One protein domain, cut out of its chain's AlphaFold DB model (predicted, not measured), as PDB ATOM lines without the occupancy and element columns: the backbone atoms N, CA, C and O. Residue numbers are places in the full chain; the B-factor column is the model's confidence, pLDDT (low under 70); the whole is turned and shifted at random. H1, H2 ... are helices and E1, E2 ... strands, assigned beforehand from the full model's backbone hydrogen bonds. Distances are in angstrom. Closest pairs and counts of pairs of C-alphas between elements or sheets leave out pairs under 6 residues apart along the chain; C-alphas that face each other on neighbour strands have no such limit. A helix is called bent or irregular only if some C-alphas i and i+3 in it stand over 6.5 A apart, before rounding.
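What this domain is: This is residues 66 to 110 and 120 to 212 of the 366 residues of the protein "Hypothetical protein" of Darwinula stevensoni (UniProt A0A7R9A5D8). A long bent ribbon of antiparallel strands, in which the sheet E3 - E2 - E4 runs on into the pair E1 - E5, has the long helix H4 slantwise over one face of its larger part and short H3 next to E1 and E5. Short H1 and H2 lie farthest out, and residues 180 to 212 have no named element. The printed part has 138 residues, with four named helices and five named strands, in the order H1 H2 E1 E2 E3 H3 H4 E4 E5; under half are in named elements, of mixed class. It is compact, with a radius of gyration of the C-alphas of 15.8 A, spanning 48 by 33 by 26 A.

How they stand to each other: Start at E2, residues 99 to 105, the inner strand between antiparallel edge strands E3, residues 124 to 128, and E4, residues 169 to 174. Within hydrogen-bond range you find N 101 and O 126, 3.0 A, and N 102 and O 172, 2.8 A. E1, residues 94 to 96, runs on into E2 at 48 degrees; E4 runs on into E5, residues 176 to 179, at 43 degrees. E1 and E5 are antiparallel, with N 95 and O 178 2.8 A apart. H4, residues 144 to 161, is on the larger sheet, over E4, at a height over the sheet of 10.3 A; its closest C-alphas to E4 are Val 151 and Val 171, 7.1 A. E3, H3, residues 136 to 142, H4 and E4 form a split strand-helix-strand unit, its strands running the same way with E2 between them; the crossover is right-handed. H3 and H4 touch only at the corner, Leu 140 and Met 147 having the closest C-alphas, 5.0 A. Every O i to N i+4 pair is within hydrogen-bond range in H3, H4 and H2, residues 87 to 91; H1, residues 66 to 69, is too short for one.

Where its parts are: Find C-alpha 66 at (171.645, 237.582, 243.086), where H1 begins. H4 runs 25.4 A from C-alpha 144 at (179.280, 223.517, 252.617); E2 is 20.1 A long, E4 16.7 A. E5 ends at C-alpha 179, (165.941, 226.947, 261.138).

The domain as a whole: The C-alphas farthest apart, of Val 91 and Ser 110, are 51.4 A apart. Residues 111 to 119 are not printed; C-alphas 110 and 120 are 12.7 A apart across the cut. The link from H1 to H2 is long, 17 residues. The model's pLDDT is under 70 in 49 printed residues, among them 78 to 92 and 120 to 136.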
ATOM      1  N   TYR A  66     172.196 238.580 244.005       69.81
ATOM      2  CA  TYR A  66     171.645 237.582 243.086       69.81
ATOM      3  C   TYR A  66     172.702 236.628 242.527       69.81
ATOM      4  O   TYR A  66     172.359 235.712 241.792       69.81
ATOM      5  N   SER A  67     173.974 236.757 242.915       71.19
ATOM      6  CA  SER A  67     175.055 235.854 242.479       71.19
ATOM      7  C   SER A  67     174.881 234.389 242.927       71.19
ATOM      8  O   SER A  67     175.629 233.509 242.503       71.19
ATOM      9  N   GLN A  68     173.858 234.103 243.739       70.88
ATOM     10  CA  GLN A  68     173.533 232.785 244.292       70.88
ATOM     11  C   GLN A  68     173.225 231.716 243.233       70.88
ATOM     12  O   GLN A  68     173.381 230.530 243.523       70.88
ATOM     13  N   PHE A  69     172.815 232.103 242.017       75.38
ATOM     14  CA  PHE A  69     172.617 231.141 240.922       75.38
ATOM     15  C   PHE A  69     173.938 230.661 240.307       75.38
ATOM     16  O   PHE A  69     173.981 229.555 239.771       75.38
ATOM     17  N   LEU A  70     174.996 231.482 240.377       77.38
ATOM     18  CA  LEU A  70     176.320 231.146 239.850       77.38
ATOM     19  C   LEU A  70     177.077 230.237 240.816       77.38
ATOM     20  O   LEU A  70     177.647 229.241 240.393       77.38
ATOM     21  N   PHE A  71     177.073 230.559 242.110       82.62
ATOM     22  CA  PHE A  71     177.902 229.868 243.103       82.62
ATOM     23  C   PHE A  71     177.099 228.899 243.975       82.62
ATOM     24  O   PHE A  71     177.079 229.016 245.202       82.62
ATOM     25  N   GLN A  72     176.417 227.935 243.349       82.06
ATOM     26  CA  GLN A  72     175.493 227.043 244.061       82.06
ATOM     27  C   GLN A  72     176.178 226.157 245.103       82.06
ATOM     28  O   GLN A  72     175.555 225.794 246.099       82.06
ATOM     29  N   GLY A  73     177.459 225.841 244.920       82.62
ATOM     30  CA  GLY A  73     178.209 225.025 245.870       82.62
ATOM     31  C   GLY A  73     178.603 225.747 247.156       82.62
ATOM     32  O   GLY A  73     178.998 225.109 248.134       82.62
ATOM     33  N   LEU A  74     178.458 227.075 247.191       80.06
ATOM     34  CA  LEU A  74     178.610 227.878 248.404       80.06
ATOM     35  C   LEU A  74     177.284 228.077 249.140       80.06
ATOM     36  O   LEU A  74     177.303 228.550 250.274       80.06
ATOM     37  N   ASN A  75     176.156 227.718 248.521       81.69
ATOM     38  CA  ASN A  75     174.844 227.879 249.128       81.69
ATOM     39  C   ASN A  75     174.633 226.826 250.218       81.69
ATOM     40  O   ASN A  75     174.687 225.621 249.966       81.69
ATOM     41  N   GLY A  76     174.359 227.298 251.430       80.12
ATOM     42  CA  GLY A  76     174.079 226.456 252.583       80.12
ATOM     43  C   GLY A  76     172.712 225.789 252.541       80.12
ATOM     44  O   GLY A  76     172.022 225.713 251.515       80.12
ATOM     45  N   TRP A  77     172.294 225.315 253.711       73.88
ATOM     46  CA  TRP A  77     171.086 224.510 253.863       73.88
ATOM     47  C   TRP A  77     169.813 225.214 253.357       73.88
ATOM     48  O   TRP A  77     169.012 224.635 252.623       73.88
ATOM     49  N   THR A  78     169.678 226.510 253.636       68.56
ATOM     50  CA  THR A  78     168.512 227.321 253.251       68.56
ATOM     51  C   THR A  78     168.600 227.933 251.852       68.56
ATOM     52  O   THR A  78     167.776 228.773 251.498       68.56
ATOM     53  N   GLY A  79     169.608 227.556 251.056       63.75
ATOM     54  CA  GLY A  79     169.871 228.176 249.753       63.75
ATOM     55  C   GLY A  79     170.520 229.562 249.841       63.75
ATOM     56  O   GLY A  79     170.753 230.186 248.812       63.75
ATOM     57  N   ALA A  80     170.842 230.035 251.049       59.28
ATOM     58  CA  ALA A  80     171.596 231.260 251.275       59.28
ATOM     59  C   ALA A  80     173.061 231.088 250.838       59.28
ATOM     60  O   ALA A  80     173.733 230.172 251.308       59.28
ATOM     61  N   GLY A  81     173.531 231.944 249.927       51.91
ATOM     62  CA  GLY A  81     174.896 231.905 249.390       51.91
ATOM     63  C   GLY A  81     175.959 232.634 250.211       51.91
ATOM     64  O   GLY A  81     175.673 233.229 251.244       51.91
ATOM     65  N   LEU A  82     177.189 232.616 249.677       43.56
ATOM     66  CA  LEU A  82     178.452 233.130 250.246       43.56
ATOM     67  C   LEU A  82     178.365 234.511 250.918       43.56
ATOM     68  O   LEU A  82     179.085 234.803 251.872       43.56
ATOM     69  N   TYR A  83     177.492 235.378 250.413       48.53
ATOM     70  CA  TYR A  83     177.183 236.635 251.067       48.53
ATOM     71  C   TYR A  83     176.116 236.356 252.123       48.53
ATOM     72  O   TYR A  83     174.926 236.330 251.812       48.53
ATOM     73  N   GLY A  84     176.549 236.213 253.380       43.81
ATOM     74  CA  GLY A  84     175.712 236.108 254.591       43.81
ATOM     75  C   GLY A  84     174.723 237.268 254.829       43.81
ATOM     76  O   GLY A  84     174.199 237.423 255.924       43.81
ATOM     77  N   TYR A  85     174.457 238.067 253.795       45.47
ATOM     78  CA  TYR A  85     173.383 239.040 253.626       45.47
ATOM     79  C   TYR A  85     172.165 238.465 252.895       45.47
ATOM     80  O   TYR A  85     171.335 239.226 252.394       45.47
ATOM     81  N   SER A  86     172.008 237.141 252.790       51.94
ATOM     82  CA  SER A  86     170.687 236.648 252.406       51.94
ATOM     83  C   SER A  86     169.702 237.129 253.476       51.94
ATOM     84  O   SER A  86     169.897 236.883 254.665       51.94
ATOM     85  N   TRP A  87     168.652 237.835 253.066       56.72
ATOM     86  CA  TRP A  87     167.536 238.213 253.938       56.72
ATOM     87  C   TRP A  87     167.082 237.031 254.816       56.72
ATOM     88  O   TRP A  87     166.816 237.175 256.006       56.72
ATOM     89  N   ASN A  88     167.125 235.831 254.235       54.34
ATOM     90  CA  ASN A  88     166.829 234.557 254.878       54.34
ATOM     91  C   ASN A  88     167.658 234.303 256.153       54.34
ATOM     92  O   ASN A  88     167.145 233.835 257.161       54.34
ATOM     93  N   MET A  89     168.941 234.657 256.143       55.19
ATOM     94  CA  MET A  89     169.837 234.510 257.290       55.19
ATOM     95  C   MET A  89     169.615 235.541 258.397       55.19
ATOM     96  O   MET A  89     169.973 235.281 259.545       55.19
ATOM     97  N   MET A  90     169.052 236.702 258.059       58.09
ATOM     98  CA  MET A  90     168.799 237.785 259.012       58.09
ATOM     99  C   MET A  90     167.493 237.576 259.786       58.09
ATOM    100  O   MET A  90     167.360 238.050 260.909       58.09
ATOM    101  N   VAL A  91     166.540 236.852 259.192       61.50
ATOM    102  CA  VAL A  91     165.186 236.678 259.741       61.50
ATOM    103  C   VAL A  91     165.014 235.338 260.463       61.50
ATOM    104  O   VAL A  91     164.136 235.207 261.316       61.50
ATOM    105  N   HIS A  92     165.850 234.339 260.169       62.53
ATOM    106  CA  HIS A  92     165.727 233.026 260.795       62.53
ATOM    107  C   HIS A  92     166.619 232.855 262.023       62.53
ATOM    108  O   HIS A  92     167.837 233.031 261.980       62.53
ATOM    109  N   TYR A  93     166.003 232.422 263.121       71.12
ATOM    110  CA  TYR A  93     166.723 231.885 264.267       71.12
ATOM    111  C   TYR A  93     167.156 230.441 263.984       71.12
ATOM    112  O   TYR A  93     166.471 229.691 263.289       71.12
ATOM    113  N   TYR A  94     168.300 230.054 264.543       70.50
ATOM    114  CA  TYR A  94     168.855 228.709 264.424       70.50
ATOM    115  C   TYR A  94     168.757 228.026 265.781       70.50
ATOM    116  O   TYR A  94     169.285 228.527 266.773       70.50
ATOM    117  N   TYR A  95     168.115 226.868 265.811       75.56
ATOM    118  CA  TYR A  95     168.154 225.955 266.937       75.56
ATOM    119  C   TYR A  95     169.080 224.791 266.582       75.56
ATOM    120  O   TYR A  95     168.739 223.920 265.779       75.56
ATOM    121  N   LEU A  96     170.297 224.843 267.124       74.00
ATOM    122  CA  LEU A  96     171.365 223.882 266.862       74.00
ATOM    123  C   LEU A  96     171.357 222.815 267.957       74.00
ATOM    124  O   LEU A  96     171.483 223.137 269.138       74.00
ATOM    125  N   LYS A  97     171.261 221.543 267.575       74.62
ATOM    126  CA  LYS A  97     171.508 220.418 268.486       74.62
ATOM    127  C   LYS A  97     172.991 220.020 268.416       74.62
ATOM    128  O   LYS A  97     173.691 220.436 267.489       74.62
ATOM    129  N   PRO A  98     173.505 219.260 269.401       74.19
ATOM    130  CA  PRO A  98     174.883 218.791 269.362       74.19
ATOM    131  C   PRO A  98     175.189 218.052 268.057       74.19
ATOM    132  O   PRO A  98     174.421 217.186 267.641       74.19
ATOM    133  N   MET A  99     176.305 218.403 267.422       76.44
ATOM    134  CA  MET A  99     176.777 217.737 266.207       76.44
ATOM    135  C   MET A  99     177.468 216.435 266.579       76.44
ATOM    136  O   MET A  99     178.360 216.460 267.423       76.44
ATOM    137  N   GLU A 100     177.116 215.335 265.928       74.06
ATOM    138  CA  GLU A 100     177.802 214.055 266.065       74.06
ATOM    139  C   GLU A 100     178.760 213.852 264.893       74.06
ATOM    140  O   GLU A 100     178.383 214.013 263.732       74.06
ATOM    141  N   VAL A 101     180.002 213.489 265.192       74.00
ATOM    142  CA  VAL A 101     181.007 213.152 264.182       74.00
ATOM    143  C   VAL A 101     181.490 211.744 264.443       74.00
ATOM    144  O   VAL A 101     181.854 211.431 265.572       74.00
ATOM    145  N   SER A 102     181.494 210.917 263.404       77.25
ATOM    146  CA  SER A 102     181.993 209.548 263.424       77.25
ATOM    147  C   SER A 102     183.176 209.419 262.473       77.25
ATOM    148  O   SER A 102     183.068 209.730 261.287       77.25
ATOM    149  N   LEU A 103     184.296 208.950 263.011       73.06
ATOM    150  CA  LEU A 103     185.527 208.683 262.274       73.06
ATOM    151  C   LEU A 103     185.667 207.183 262.034       73.06
ATOM    152  O   LEU A 103     185.468 206.408 262.971       73.06
ATOM    153  N   TYR A 104     186.040 206.802 260.815       74.06
ATOM    154  CA  TYR A 104     186.366 205.425 260.439       74.06
ATOM    155  C   TYR A 104     187.716 205.379 259.732       74.06
ATOM    156  O   TYR A 104     188.123 206.348 259.103       74.06
ATOM    157  N   GLU A 105     188.406 204.249 259.822       72.06
ATOM    158  CA  GLU A 105     189.583 203.960 259.004       72.06
ATOM    159  C   GLU A 105     189.166 203.121 257.798       72.06
ATOM    160  O   GLU A 105     188.483 202.103 257.962       72.06
ATOM    161  N   ARG A 106     189.574 203.521 256.589       68.88
ATOM    162  CA  ARG A 106     189.359 202.698 255.402       68.88
ATOM    163  C   ARG A 106     190.326 201.512 255.454       68.88
ATOM    164  O   ARG A 106     191.538 201.716 255.535       68.88
ATOM    165  N   PRO A 107     189.842 200.261 255.370       63.94
ATOM    166  CA  PRO A 107     190.740 199.120 255.326       63.94
ATOM    167  C   PRO A 107     191.593 199.185 254.052       63.94
ATOM    168  O   PRO A 107     191.075 199.221 252.934       63.94
ATOM    169  N   SER A 108     192.915 199.174 254.229       48.75
ATOM    170  CA  SER A 108     193.894 199.018 253.151       48.75
ATOM    171  C   SER A 108     193.625 197.713 252.385       48.75
ATOM    172  O   SER A 108     193.897 196.624 252.885       48.75
ATOM    173  N   GLN A 109     192.996 197.829 251.209       43.12
ATOM    174  CA  GLN A 109     192.882 196.855 250.105       43.12
ATOM    175  C   GLN A 109     192.918 195.339 250.422       43.12
ATOM    176  O   GLN A 109     193.466 194.547 249.658       43.12
ATOM    177  N   SER A 110     192.234 194.874 251.465       35.44
ATOM    178  CA  SER A 110     191.811 193.472 251.546       35.44
ATOM    179  C   SER A 110     190.397 193.401 252.110       35.44
ATOM    180  O   SER A 110     190.148 193.536 253.303       35.44
ATOM    181  N   GLY A 120     190.363 196.379 265.359       42.19
ATOM    182  CA  GLY A 120     190.530 196.273 263.893       42.19
ATOM    183  C   GLY A 120     189.780 197.249 262.984       42.19
ATOM    184  O   GLY A 120     189.976 197.209 261.779       42.19
ATOM    185  N   SER A 121     188.961 198.147 263.528       47.81
ATOM    186  CA  SER A 121     188.498 199.344 262.820       47.81
ATOM    187  C   SER A 121     188.373 200.452 263.855       47.81
ATOM    188  O   SER A 121     187.592 200.318 264.803       47.81
ATOM    189  N   PHE A 122     189.174 201.511 263.743       44.69
ATOM    190  CA  PHE A 122     189.058 202.648 264.648       44.69
ATOM    191  C   PHE A 122     187.717 203.346 264.400       44.69
ATOM    192  O   PHE A 122     187.499 203.893 263.323       44.69
ATOM    193  N   ARG A 123     186.813 203.298 265.387       50.38
ATOM    194  CA  ARG A 123     185.553 204.048 265.384       50.38
ATOM    195  C   ARG A 123     185.527 204.963 266.596       50.38
ATOM    196  O   ARG A 123     185.400 204.488 267.723       50.38
ATOM    197  N   GLN A 124     185.633 206.266 266.366       54.81
ATOM    198  CA  GLN A 124     185.460 207.270 267.412       54.81
ATOM    199  C   GLN A 124     184.293 208.179 267.043       54.81
ATOM    200  O   GLN A 124     184.313 208.818 265.991       54.81
ATOM    201  N   SER A 125     183.290 208.231 267.923       53.81
ATOM    202  CA  SER A 125     182.165 209.158 267.816       53.81
ATOM    203  C   SER A 125     182.245 210.192 268.934       53.81
ATOM    204  O   SER A 125     182.429 209.837 270.100       53.81
ATOM    205  N   PHE A 126     182.126 211.473 268.594       59.97
ATOM    206  CA  PHE A 126     182.093 212.562 269.570       59.97
ATOM    207  C   PHE A 126     180.974 213.549 269.256       59.97
ATOM    208  O   PHE A 126     180.558 213.700 268.108       59.97
ATOM    209  N   SER A 127     180.503 214.240 270.295       53.75
ATOM    210  CA  SER A 127     179.451 215.246 270.175       53.75
ATOM    211  C   SER A 127     179.980 216.639 270.504       53.75
ATOM    212  O   SER A 127     180.486 216.871 271.601       53.75
ATOM    213  N   HIS A 128     179.821 217.587 269.581       57.88
ATOM    214  CA  HIS A 128     180.120 218.998 269.818       57.88
ATOM    215  C   HIS A 128     178.877 219.710 270.348       57.88
ATOM    216  O   HIS A 128     177.903 219.900 269.620       57.88
ATOM    217  N   ALA A 129     178.907 220.119 271.618       53.44
ATOM    218  CA  ALA A 129     177.845 220.935 272.191       53.44
ATOM    219  C   ALA A 129     177.875 222.357 271.595       53.44
ATOM    220  O   ALA A 129     178.961 222.926 271.441       53.44
ATOM    221  N   PRO A 130     176.711 222.968 271.309       52.97
ATOM    222  CA  PRO A 130     176.645 224.371 270.929       52.97
ATOM    223  C   PRO A 130     177.083 225.228 272.124       52.97
ATOM    224  O   PRO A 130     176.313 225.458 273.055       52.97
ATOM    225  N   GLN A 131     178.345 225.668 272.143       48.75
ATOM    226  CA  GLN A 131     178.802 226.615 273.155       48.75
ATOM    227  C   GLN A 131     178.134 227.966 272.890       48.75
ATOM    228  O   GLN A 131     178.307 228.575 271.834       48.75
ATOM    229  N   SER A 132     177.344 228.420 273.859       38.75
ATOM    230  CA  SER A 132     176.680 229.718 273.869       38.75
ATOM    231  C   SER A 132     177.720 230.839 273.815       38.75
ATOM    232  O   SER A 132     178.259 231.226 274.848       38.75
ATOM    233  N   GLY A 133     178.025 231.329 272.614       38.69
ATOM    234  CA  GLY A 133     178.886 232.498 272.415       38.69
ATOM    235  C   GLY A 133     179.804 232.440 271.197       38.69
ATOM    236  O   GLY A 133     180.234 233.491 270.736       38.69
ATOM    237  N   HIS A 134     180.066 231.260 270.631       43.59
ATOM    238  CA  HIS A 134     180.933 231.144 269.462       43.59
ATOM    239  C   HIS A 134     180.107 230.801 268.217       43.59
ATOM    240  O   HIS A 134     179.198 229.974 268.238       43.59
ATOM    241  N   LEU A 135     180.452 231.457 267.114       50.91
ATOM    242  CA  LEU A 135     179.845 231.369 265.788       50.91
ATOM    243  C   LEU A 135     180.089 230.068 264.972       50.91
ATOM    244  O   LEU A 135     179.561 230.010 263.859       50.91
ATOM    245  N   PRO A 136     180.863 229.036 265.385       65.88
ATOM    246  CA  PRO A 136     181.451 228.167 264.382       65.88
ATOM    247  C   PRO A 136     180.498 227.079 263.886       65.88
ATOM    248  O   PRO A 136     180.508 226.788 262.698       65.88
ATOM    249  N   LEU A 137     179.600 226.543 264.723       70.25
ATOM    250  CA  LEU A 137     178.581 225.585 264.263       70.25
ATOM    251  C   LEU A 137     177.593 226.225 263.284       70.25
ATOM    252  O   LEU A 137     177.124 225.562 262.367       70.25
ATOM    253  N   LYS A 138     177.308 227.521 263.446       75.31
ATOM    254  CA  LYS A 138     176.438 228.260 262.529       75.31
ATOM    255  C   LYS A 138     177.072 228.359 261.137       75.31
ATOM    256  O   LYS A 138     176.420 228.024 260.154       75.31
ATOM    257  N   ALA A 139     178.365 228.687 261.069       77.75
ATOM    258  CA  ALA A 139     179.119 228.728 259.813       77.75
ATOM    259  C   ALA A 139     179.086 227.381 259.064       77.75
ATOM    260  O   ALA A 139     178.974 227.357 257.839       77.75
ATOM    261  N   LEU A 140     179.100 226.261 259.799       82.12
ATOM    262  CA  LEU A 140     178.970 224.920 259.222       82.12
ATOM    263  C   LEU A 140     177.593 224.650 258.606       82.12
ATOM    264  O   LEU A 140     177.495 223.777 257.759       82.12
ATOM    265  N   VAL A 141     176.529 225.348 259.005       81.00
ATOM    266  CA  VAL A 141     175.184 225.207 258.404       81.00
ATOM    267  C   VAL A 141     175.026 226.111 257.180       81.00
ATOM    268  O   VAL A 141     174.319 225.785 256.222       81.00
ATOM    269  N   GLU A 142     175.673 227.270 257.232       77.94
ATOM    270  CA  GLU A 142     175.582 228.326 256.227       77.94
ATOM    271  C   GLU A 142     176.400 228.030 254.973       77.94
ATOM    272  O   GLU A 142     176.036 228.491 253.896       77.94
ATOM    273  N   SER A 143     177.489 227.264 255.093       82.69
ATOM    274  CA  SER A 143     178.381 227.003 253.968       82.69
ATOM    275  C   SER A 143     178.886 225.557 253.936       82.69
ATOM    276  O   SER A 143     179.572 225.124 254.867       82.69
ATOM    277  N   PRO A 144     178.669 224.829 252.823       87.31
ATOM    278  CA  PRO A 144     179.280 223.517 252.617       87.31
ATOM    279  C   PRO A 144     180.811 223.587 252.575       87.31
ATOM    280  O   PRO A 144     181.489 222.662 253.014       87.31
ATOM    281  N   LEU A 145     181.372 224.709 252.109       86.88
ATOM    282  CA  LEU A 145     182.817 224.931 252.112       86.88
ATOM    283  C   LEU A 145     183.373 225.000 253.540       86.88
ATOM    284  O   LEU A 145     184.432 224.436 253.805       86.88
ATOM    285  N   ALA A 146     182.658 225.645 254.467       85.69
ATOM    286  CA  ALA A 146     183.063 225.676 255.872       85.69
ATOM    287  C   ALA A 146     183.088 224.261 256.469       85.69
ATOM    288  O   ALA A 146     184.039 223.910 257.165       85.69
ATOM    289  N   MET A 147     182.099 223.428 256.130       87.75
ATOM    290  CA  MET A 147     182.086 222.016 256.519       87.75
ATOM    291  C   MET A 147     183.268 221.243 255.924       87.75
ATOM    292  O   MET A 147     183.968 220.540 256.651       87.75
ATOM    293  N   LYS A 148     183.552 221.420 254.630       89.81
ATOM    294  CA  LYS A 148     184.685 220.754 253.978       89.81
ATOM    295  C   LYS A 148     186.016 221.123 254.639       89.81
ATOM    296  O   LYS A 148     186.790 220.241 254.994       89.81
ATOM    297  N   ARG A 149     186.236 222.414 254.903       87.94
ATOM    298  CA  ARG A 149     187.443 222.918 255.578       87.94
ATOM    299  C   ARG A 149     187.572 222.421 257.009       87.94
ATOM    300  O   ARG A 149     188.677 222.120 257.453       87.94
ATOM    301  N   TYR A 150     186.455 222.316 257.725       85.56
ATOM    302  CA  TYR A 150     186.432 221.742 259.064       85.56
ATOM    303  C   TYR A 150     186.891 220.277 259.050       85.56
ATOM    304  O   TYR A 150     187.782 219.910 259.814       85.56
ATOM    305  N   VAL A 151     186.361 219.469 258.128       86.81
ATOM    306  CA  VAL A 151     186.726 218.052 257.984       86.81
ATOM    307  C   VAL A 151     188.173 217.869 257.511       86.81
ATOM    308  O   VAL A 151     188.880 217.015 258.036       86.81
ATOM    309  N   GLU A 152     188.661 218.706 256.593       87.56
ATOM    310  CA  GLU A 152     190.073 218.726 256.173       87.56
ATOM    311  C   GLU A 152     191.015 219.108 257.327       87.56
ATOM    312  O   GLU A 152     192.067 218.490 257.512       87.56
ATOM    313  N   CYS A 153     190.642 220.102 258.144       83.94
ATOM    314  CA  CYS A 153     191.392 220.481 259.346       83.94
ATOM    315  C   CYS A 153     191.459 219.323 260.341       83.94
ATOM    316  O   CYS A 153     192.530 219.013 260.860       83.94
ATOM    317  N   MET A 154     190.332 218.646 260.568       77.62
ATOM    318  CA  MET A 154     190.310 217.452 261.401       77.62
ATOM    319  C   MET A 154     191.231 216.366 260.842       77.62
ATOM    320  O   MET A 154     192.087 215.861 261.563       77.62
ATOM    321  N   ALA A 155     191.099 216.033 259.556       78.62
ATOM    322  CA  ALA A 155     191.880 214.979 258.922       78.62
ATOM    323  C   ALA A 155     193.385 215.264 258.960       78.62
ATOM    324  O   ALA A 155     194.166 214.421 259.395       78.62
ATOM    325  N   SER A 156     193.789 216.477 258.581       76.88
ATOM    326  CA  SER A 156     195.191 216.909 258.623       76.88
ATOM    327  C   SER A 156     195.763 216.891 260.037       76.88
ATOM    328  O   SER A 156     196.889 216.446 260.239       76.88
ATOM    329  N   ARG A 157     194.992 217.307 261.045       69.38
ATOM    330  CA  ARG A 157     195.449 217.297 262.437       69.38
ATOM    331  C   ARG A 157     195.542 215.887 263.011       69.38
ATOM    332  O   ARG A 157     196.478 215.611 263.756       69.38
ATOM    333  N   HIS A 158     194.632 214.995 262.632       65.44
ATOM    334  CA  HIS A 158     194.724 213.577 262.974       65.44
ATOM    335  C   HIS A 158     195.901 212.884 262.270       65.44
ATOM    336  O   HIS A 158     196.538 212.029 262.881       65.44
ATOM    337  N   ALA A 159     196.247 213.301 261.048       63.66
ATOM    338  CA  ALA A 159     197.444 212.835 260.348       63.66
ATOM    339  C   ALA A 159     198.753 213.365 260.977       63.66
ATOM    340  O   ALA A 159     199.738 212.634 261.041       63.66
ATOM    341  N   ASP A 160     198.766 214.614 261.459       59.28
ATOM    342  CA  ASP A 160     199.983 215.324 261.895       59.28
ATOM    343  C   ASP A 160     200.268 215.215 263.412       59.28
ATOM    344  O   ASP A 160     201.425 215.209 263.834       59.28
ATOM    345  N   LYS A 161     199.240 215.113 264.276       50.94
ATOM    346  CA  LYS A 161     199.403 215.300 265.739       50.94
ATOM    347  C   LYS A 161     199.072 214.114 266.648       50.94
ATOM    348  O   LYS A 161     199.401 214.192 267.835       50.94
ATOM    349  N   THR A 162     198.501 213.004 266.178       47.62
ATOM    350  CA  THR A 162     198.005 211.973 267.115       47.62
ATOM    351  C   THR A 162     198.141 210.542 266.601       47.62
ATOM    352  O   THR A 162     197.279 210.058 265.890       47.62
ATOM    353  N   ARG A 163     199.206 209.848 267.046       48.84
ATOM    354  CA  ARG A 163     199.267 208.522 267.729       48.84
ATOM    355  C   ARG A 163     198.380 207.329 267.292       48.84
ATOM    356  O   ARG A 163     198.475 206.288 267.934       48.84
ATOM    357  N   LEU A 164     197.558 207.439 266.255       51.72
ATOM    358  CA  LEU A 164     196.624 206.410 265.790       51.72
ATOM    359  C   LEU A 164     197.095 205.730 264.498       51.72
ATOM    360  O   LEU A 164     196.642 204.632 264.211       51.72
ATOM    361  N   GLY A 165     198.030 206.337 263.752       54.72
ATOM    362  CA  GLY A 165     198.626 205.719 262.558       54.72
ATOM    363  C   GLY A 165     197.643 205.474 261.408       54.72
ATOM    364  O   GLY A 165     197.929 204.640 260.556       54.72
ATOM    365  N   LEU A 166     196.506 206.175 261.390       59.44
ATOM    366  CA  LEU A 166     195.457 205.995 260.388       59.44
ATOM    367  C   LEU A 166     195.915 206.624 259.069       59.44
ATOM    368  O   LEU A 166     196.129 207.834 259.001       59.44
ATOM    369  N   ALA A 167     196.099 205.802 258.038       61.53
ATOM    370  CA  ALA A 167     196.604 206.252 256.737       61.53
ATOM    371  C   ALA A 167     195.492 206.759 255.799       61.53
ATOM    372  O   ALA A 167     195.772 207.551 254.902       61.53
ATOM    373  N   ASP A 168     194.248 206.317 256.010       75.06
ATOM    374  CA  ASP A 168     193.082 206.671 255.196       75.06
ATOM    375  C   ASP A 168     191.834 206.695 256.092       75.06
ATOM    376  O   ASP A 168     191.414 205.657 256.604       75.06
ATOM    377  N   ILE A 169     191.287 207.884 256.354       78.12
ATOM    378  CA  ILE A 169     190.139 208.065 257.253       78.12
ATOM    379  C   ILE A 169     188.893 208.479 256.478       78.12
ATOM    380  O   ILE A 169     188.970 209.193 255.486       78.12
ATOM    381  N   GLU A 170     187.732 208.099 256.986       83.88
ATOM    382  CA  GLU A 170     186.426 208.530 256.503       83.88
ATOM    383  C   GLU A 170     185.703 209.280 257.620       83.88
ATOM    384  O   GLU A 170     185.741 208.879 258.791       83.88
ATOM    385  N   VAL A 171     185.049 210.386 257.268       83.62
ATOM    386  CA  VAL A 171     184.428 211.296 258.233       83.62
ATOM    387  C   VAL A 171     182.945 211.451 257.924       83.62
ATOM    388  O   VAL A 171     182.557 212.050 256.922       83.62
ATOM    389  N   TYR A 172     182.112 210.962 258.839       85.12
ATOM    390  CA  TYR A 172     180.656 211.027 258.752       85.12
ATOM    391  C   TYR A 172     180.130 211.996 259.807       85.12
ATOM    392  O   TYR A 172     180.477 211.886 260.985       85.12
ATOM    393  N   ILE A 173     179.290 212.949 259.404       82.50
ATOM    394  CA  ILE A 173     178.790 214.002 260.296       82.50
ATOM    395  C   ILE A 173     177.268 214.039 260.275       82.50
ATOM    396  O   ILE A 173     176.645 214.123 259.220       82.50
ATOM    397  N   SER A 174     176.679 214.057 261.468       83.06
ATOM    398  CA  SER A 174     175.270 214.348 261.696       83.06
ATOM    399  C   SER A 174     175.152 215.686 262.422       83.06
ATOM    400  O   SER A 174     175.524 215.819 263.589       83.06
ATOM    401  N   LEU A 175     174.650 216.701 261.715       84.94
ATOM    402  CA  LEU A 175     174.419 218.044 262.252       84.94
ATOM    403  C   LEU A 175     172.910 218.343 262.259       84.94
ATOM    404  O   LEU A 175     172.390 218.835 261.253       84.94
ATOM    405  N   PRO A 176     172.192 218.009 263.348       84.50
ATOM    406  CA  PRO A 176     170.765 218.281 263.478       84.50
ATOM    407  C   PRO A 176     170.495 219.758 263.777       84.50
ATOM    408  O   PRO A 176     171.003 220.322 264.750       84.50
ATOM    409  N   VAL A 177     169.663 220.383 262.943       84.12
ATOM    410  CA  VAL A 177     169.332 221.810 263.039       84.12
ATOM    411  C   VAL A 177     167.856 222.039 262.740       84.12
ATOM    412  O   VAL A 177     167.277 221.402 261.864       84.12
ATOM    413  N   SER A 178     167.262 222.996 263.447       82.44
ATOM    414  CA  SER A 178     165.994 223.633 263.088       82.44
ATOM    415  C   SER A 178     166.264 225.096 262.744       82.44
ATOM    416  O   SER A 178     166.871 225.815 263.537       82.44
ATOM    417  N   ILE A 179     165.830 225.545 261.565       75.88
ATOM    418  CA  ILE A 179     165.941 226.947 261.138       75.88
ATOM    419  C   ILE A 179     164.544 227.532 261.033       75.88
ATOM    420  O   ILE A 179     163.734 227.050 260.241       75.88
ATOM    421  N   GLY A 180     164.286 228.589 261.803       75.56
ATOM    422  CA  GLY A 180     162.974 229.217 261.872       75.56
ATOM    423  C   GLY A 180     161.903 228.184 262.206       75.56
ATOM    424  O   GLY A 180     161.949 227.544 263.255       75.56
ATOM    425  N   ASP A 181     160.982 227.990 261.267       78.44
ATOM    426  CA  ASP A 181     159.805 227.147 261.455       78.44
ATOM    427  C   ASP A 181     159.927 225.753 260.812       78.44
ATOM    428  O   ASP A 181     158.926 225.111 260.504       78.44
ATOM    429  N   VAL A 182     161.144 225.283 260.544       83.44
ATOM    430  CA  VAL A 182     161.375 223.958 259.955       83.44
ATOM    431  C   VAL A 182     161.654 222.936 261.065       83.44
ATOM    432  O   VAL A 182     162.462 223.237 261.942       83.44
ATOM    433  N   PRO A 183     161.067 221.719 261.029       87.00
ATOM    434  CA  PRO A 183     161.418 220.660 261.973       87.00
ATOM    435  C   PRO A 183     162.923 220.372 262.003       87.00
ATOM    436  O   PRO A 183     163.608 220.448 260.977       87.00
ATOM    437  N   ILE A 184     163.416 219.976 263.176       88.56
ATOM    438  CA  ILE A 184     164.792 219.536 263.385       88.56
ATOM    439  C   ILE A 184     165.070 218.366 262.449       88.56
ATOM    440  O   ILE A 184     164.389 217.337 262.485       88.56
ATOM    441  N   GLN A 185     166.086 218.535 261.612       86.56
ATOM    442  CA  GLN A 185     166.554 217.511 260.691       86.56
ATOM    443  C   GLN A 185     168.055 217.701 260.428       86.56
ATOM    444  O   GLN A 185     168.597 218.783 260.677       86.56
ATOM    445  N   PRO A 186     168.760 216.659 259.966       86.38
ATOM    446  CA  PRO A 186     170.169 216.788 259.633       86.38
ATOM    447  C   PRO A 186     170.368 217.709 258.422       86.38
ATOM    448  O   PRO A 186     169.647 217.618 257.429       86.38
ATOM    449  N   VAL A 187     171.382 218.572 258.499       88.81
ATOM    450  CA  VAL A 187     171.814 219.432 257.381       88.81
ATOM    451  C   VAL A 187     172.552 218.622 256.314       88.81
ATOM    452  O   VAL A 187     172.383 218.848 255.117       88.81
ATOM    453  N   TYR A 188     173.359 217.660 256.755       89.44
ATOM    454  CA  TYR A 188     174.217 216.837 255.909       89.44
ATOM    455  C   TYR A 188     173.781 215.377 255.933       89.44
ATOM    456  O   TYR A 188     173.213 214.899 256.917       89.44
ATOM    457  N   ASN A 189     174.046 214.658 254.845       88.50
ATOM    458  CA  ASN A 189     173.805 213.227 254.796       88.50
ATOM    459  C   ASN A 189     174.827 212.488 255.676       88.50
ATOM    460  O   ASN A 189     175.993 212.367 255.312       88.50
ATOM    461  N   ALA A 190     174.367 211.951 256.809       83.81
ATOM    462  CA  ALA A 190     175.203 211.221 257.763       83.81
ATOM    463  C   ALA A 190     175.779 209.897 257.218       83.81
ATOM    464  O   ALA A 190     176.621 209.292 257.871       83.81
ATOM    465  N   SER A 191     175.333 209.434 256.046       84.62
ATOM    466  CA  SER A 191     175.841 208.225 255.383       84.62
ATOM    467  C   SER A 191     176.917 208.507 254.331       84.62
ATOM    468  O   SER A 191     177.391 207.570 253.695       84.62
ATOM    469  N   THR A 192     177.287 209.770 254.115       88.44
ATOM    470  CA  THR A 192     178.316 210.147 253.142       88.44
ATOM    471  C   THR A 192     179.603 210.537 253.857       88.44
ATOM    472  O   THR A 192     179.571 211.337 254.791       88.44
ATOM    473  N   ASP A 193     180.734 210.022 253.376       88.94
ATOM    474  CA  ASP A 193     182.054 210.480 253.803       88.94
ATOM    475  C   ASP A 193     182.326 211.891 253.266       88.94
ATOM    476  O   ASP A 193     182.630 212.090 252.088       88.94
ATOM    477  N   ILE A 194     182.219 212.887 254.143       89.69
ATOM    478  CA  ILE A 194     182.371 214.299 253.782       89.69
ATOM    479  C   ILE A 194     183.825 214.622 253.423       89.69
ATOM    480  O   ILE A 194     184.058 215.548 252.641       89.69
ATOM    481  N   LEU A 195     184.813 213.869 253.925       90.19
ATOM    482  CA  LEU A 195     186.225 214.123 253.622       90.19
ATOM    483  C   LEU A 195     186.534 213.859 252.148       90.19
ATOM    484  O   LEU A 195     187.197 214.673 251.507       90.19
ATOM    485  N   HIS A 196     185.985 212.786 251.588       90.31
ATOM    486  CA  HIS A 196     186.200 212.410 250.190       90.31
ATOM    487  C   HIS A 196     185.059 212.818 249.251       90.31
ATOM    488  O   HIS A 196     185.212 212.713 248.040       90.31
ATOM    489  N   ALA A 197     183.938 213.321 249.775       91.44
ATOM    490  CA  ALA A 197     182.824 213.765 248.947       91.44
ATOM    491  C   ALA A 197     183.192 214.929 248.016       91.44
ATOM    492  O   ALA A 197     183.880 215.878 248.417       91.44
ATOM    493  N   ASP A 198     182.654 214.885 246.799       92.25
ATOM    494  CA  ASP A 198     182.839 215.929 245.800       92.25
ATOM    495  C   ASP A 198     182.244 217.263 246.263       92.25
ATOM    496  O   ASP A 198     181.153 217.345 246.841       92.25
ATOM    497  N   TRP A 199     182.974 218.338 245.984       91.25
ATOM    498  CA  TRP A 199     182.513 219.705 246.175       91.25
ATOM    499  C   TRP A 199     183.049 220.583 245.045       91.25
ATOM    500  O   TRP A 199     184.216 220.488 244.665       91.25
ATOM    501  N   SER A 200     182.198 221.457 244.514       89.38
ATOM    502  CA  SER A 200     182.568 222.440 243.498       89.38
ATOM    503  C   SER A 200     181.950 223.793 243.830       89.38
ATOM    504  O   SER A 200     181.070 223.886 244.676       89.38
ATOM    505  N   LEU A 201     182.399 224.862 243.169       88.12
ATOM    506  CA  LEU A 201     181.793 226.190 243.327       88.12
ATOM    507  C   LEU A 201     180.427 226.300 242.632       88.12
ATOM    508  O   LEU A 201     179.572 227.065 243.074       88.12
ATOM    509  N   TRP A 202     180.240 225.559 241.541       88.62
ATOM    510  CA  TRP A 202     179.156 225.771 240.580       88.62
ATOM    511  C   TRP A 202     177.924 224.924 240.867       88.62
ATOM    512  O   TRP A 202     176.812 225.344 240.562       88.62
ATOM    513  N   GLU A 203     178.113 223.753 241.470       88.62
ATOM    514  CA  GLU A 203     177.044 222.791 241.714       88.62
ATOM    515  C   GLU A 203     176.820 222.585 243.205       88.62
ATOM    516  O   GLU A 203     177.753 222.590 244.012       88.62
ATOM    517  N   ARG A 204     175.554 222.381 243.572       87.50
ATOM    518  CA  ARG A 204     175.198 222.078 244.951       87.50
ATOM    519  C   ARG A 204     175.694 220.674 245.318       87.50
ATOM    520  O   ARG A 204     175.388 219.729 244.591       87.50
ATOM    521  N   PRO A 205     176.388 220.504 246.454       91.12
ATOM    522  CA  PRO A 205     176.828 219.185 246.891       91.12
ATOM    523  C   PRO A 205     175.640 218.250 247.140       91.12
ATOM    524  O   PRO A 205     174.671 218.624 247.801       91.12
ATOM    525  N   ASN A 206     175.736 217.010 246.656       91.12
ATOM    526  CA  ASN A 206     174.711 215.970 246.829       91.12
ATOM    527  C   ASN A 206     174.564 215.487 248.286       91.12
ATOM    528  O   ASN A 206     173.543 214.910 248.655       91.12
ATOM    529  N   TRP A 207     175.575 215.736 249.116       91.25
ATOM    530  CA  TRP A 207     175.609 215.411 250.539       91.25
ATOM    531  C   TRP A 207     175.003 216.507 251.429       91.25
ATOM    532  O   TRP A 207     174.850 216.294 252.632       91.25
ATOM    533  N   LEU A 208     174.616 217.657 250.862       91.12
ATOM    534  CA  LEU A 208     173.818 218.677 251.542       91.12
ATOM    535  C   LEU A 208     172.328 218.379 251.336       91.12
ATOM    536  O   LEU A 208     171.822 218.391 250.213       91.12
ATOM    537  N   LEU A 209     171.614 218.137 252.431       89.00
ATOM    538  CA  LEU A 209     170.187 217.838 252.396       89.00
ATOM    539  C   LEU A 209     169.372 219.113 252.162       89.00
ATOM    540  O   LEU A 209     169.848 220.224 252.366       89.00
ATOM    541  N   GLN A 210     168.123 218.968 251.730       85.06
ATOM    542  CA  GLN A 210     167.203 220.100 251.596       85.06
ATOM    543  C   GLN A 210     166.264 220.167 252.803       85.06
ATOM    544  O   GLN A 210     165.916 219.118 253.351       85.06
ATOM    545  N   PRO A 211     165.830 221.368 253.222       84.44
ATOM    546  CA  PRO A 211     164.823 221.496 254.260       84.44
ATOM    547  C   PRO A 211     163.510 220.881 253.778       84.44
ATOM    548  O   PRO A 211     162.927 221.312 252.783       84.44
ATOM    549  N   ARG A 212     163.047 219.854 254.489       85.25
ATOM    550  CA  ARG A 212     161.751 219.208 254.255       85.25
ATOM    551  C   ARG A 212     160.704 219.684 255.254       85.25
ATOM    552  O   ARG A 212     161.046 220.274 256.277       85.25
TER     553      ARG A 212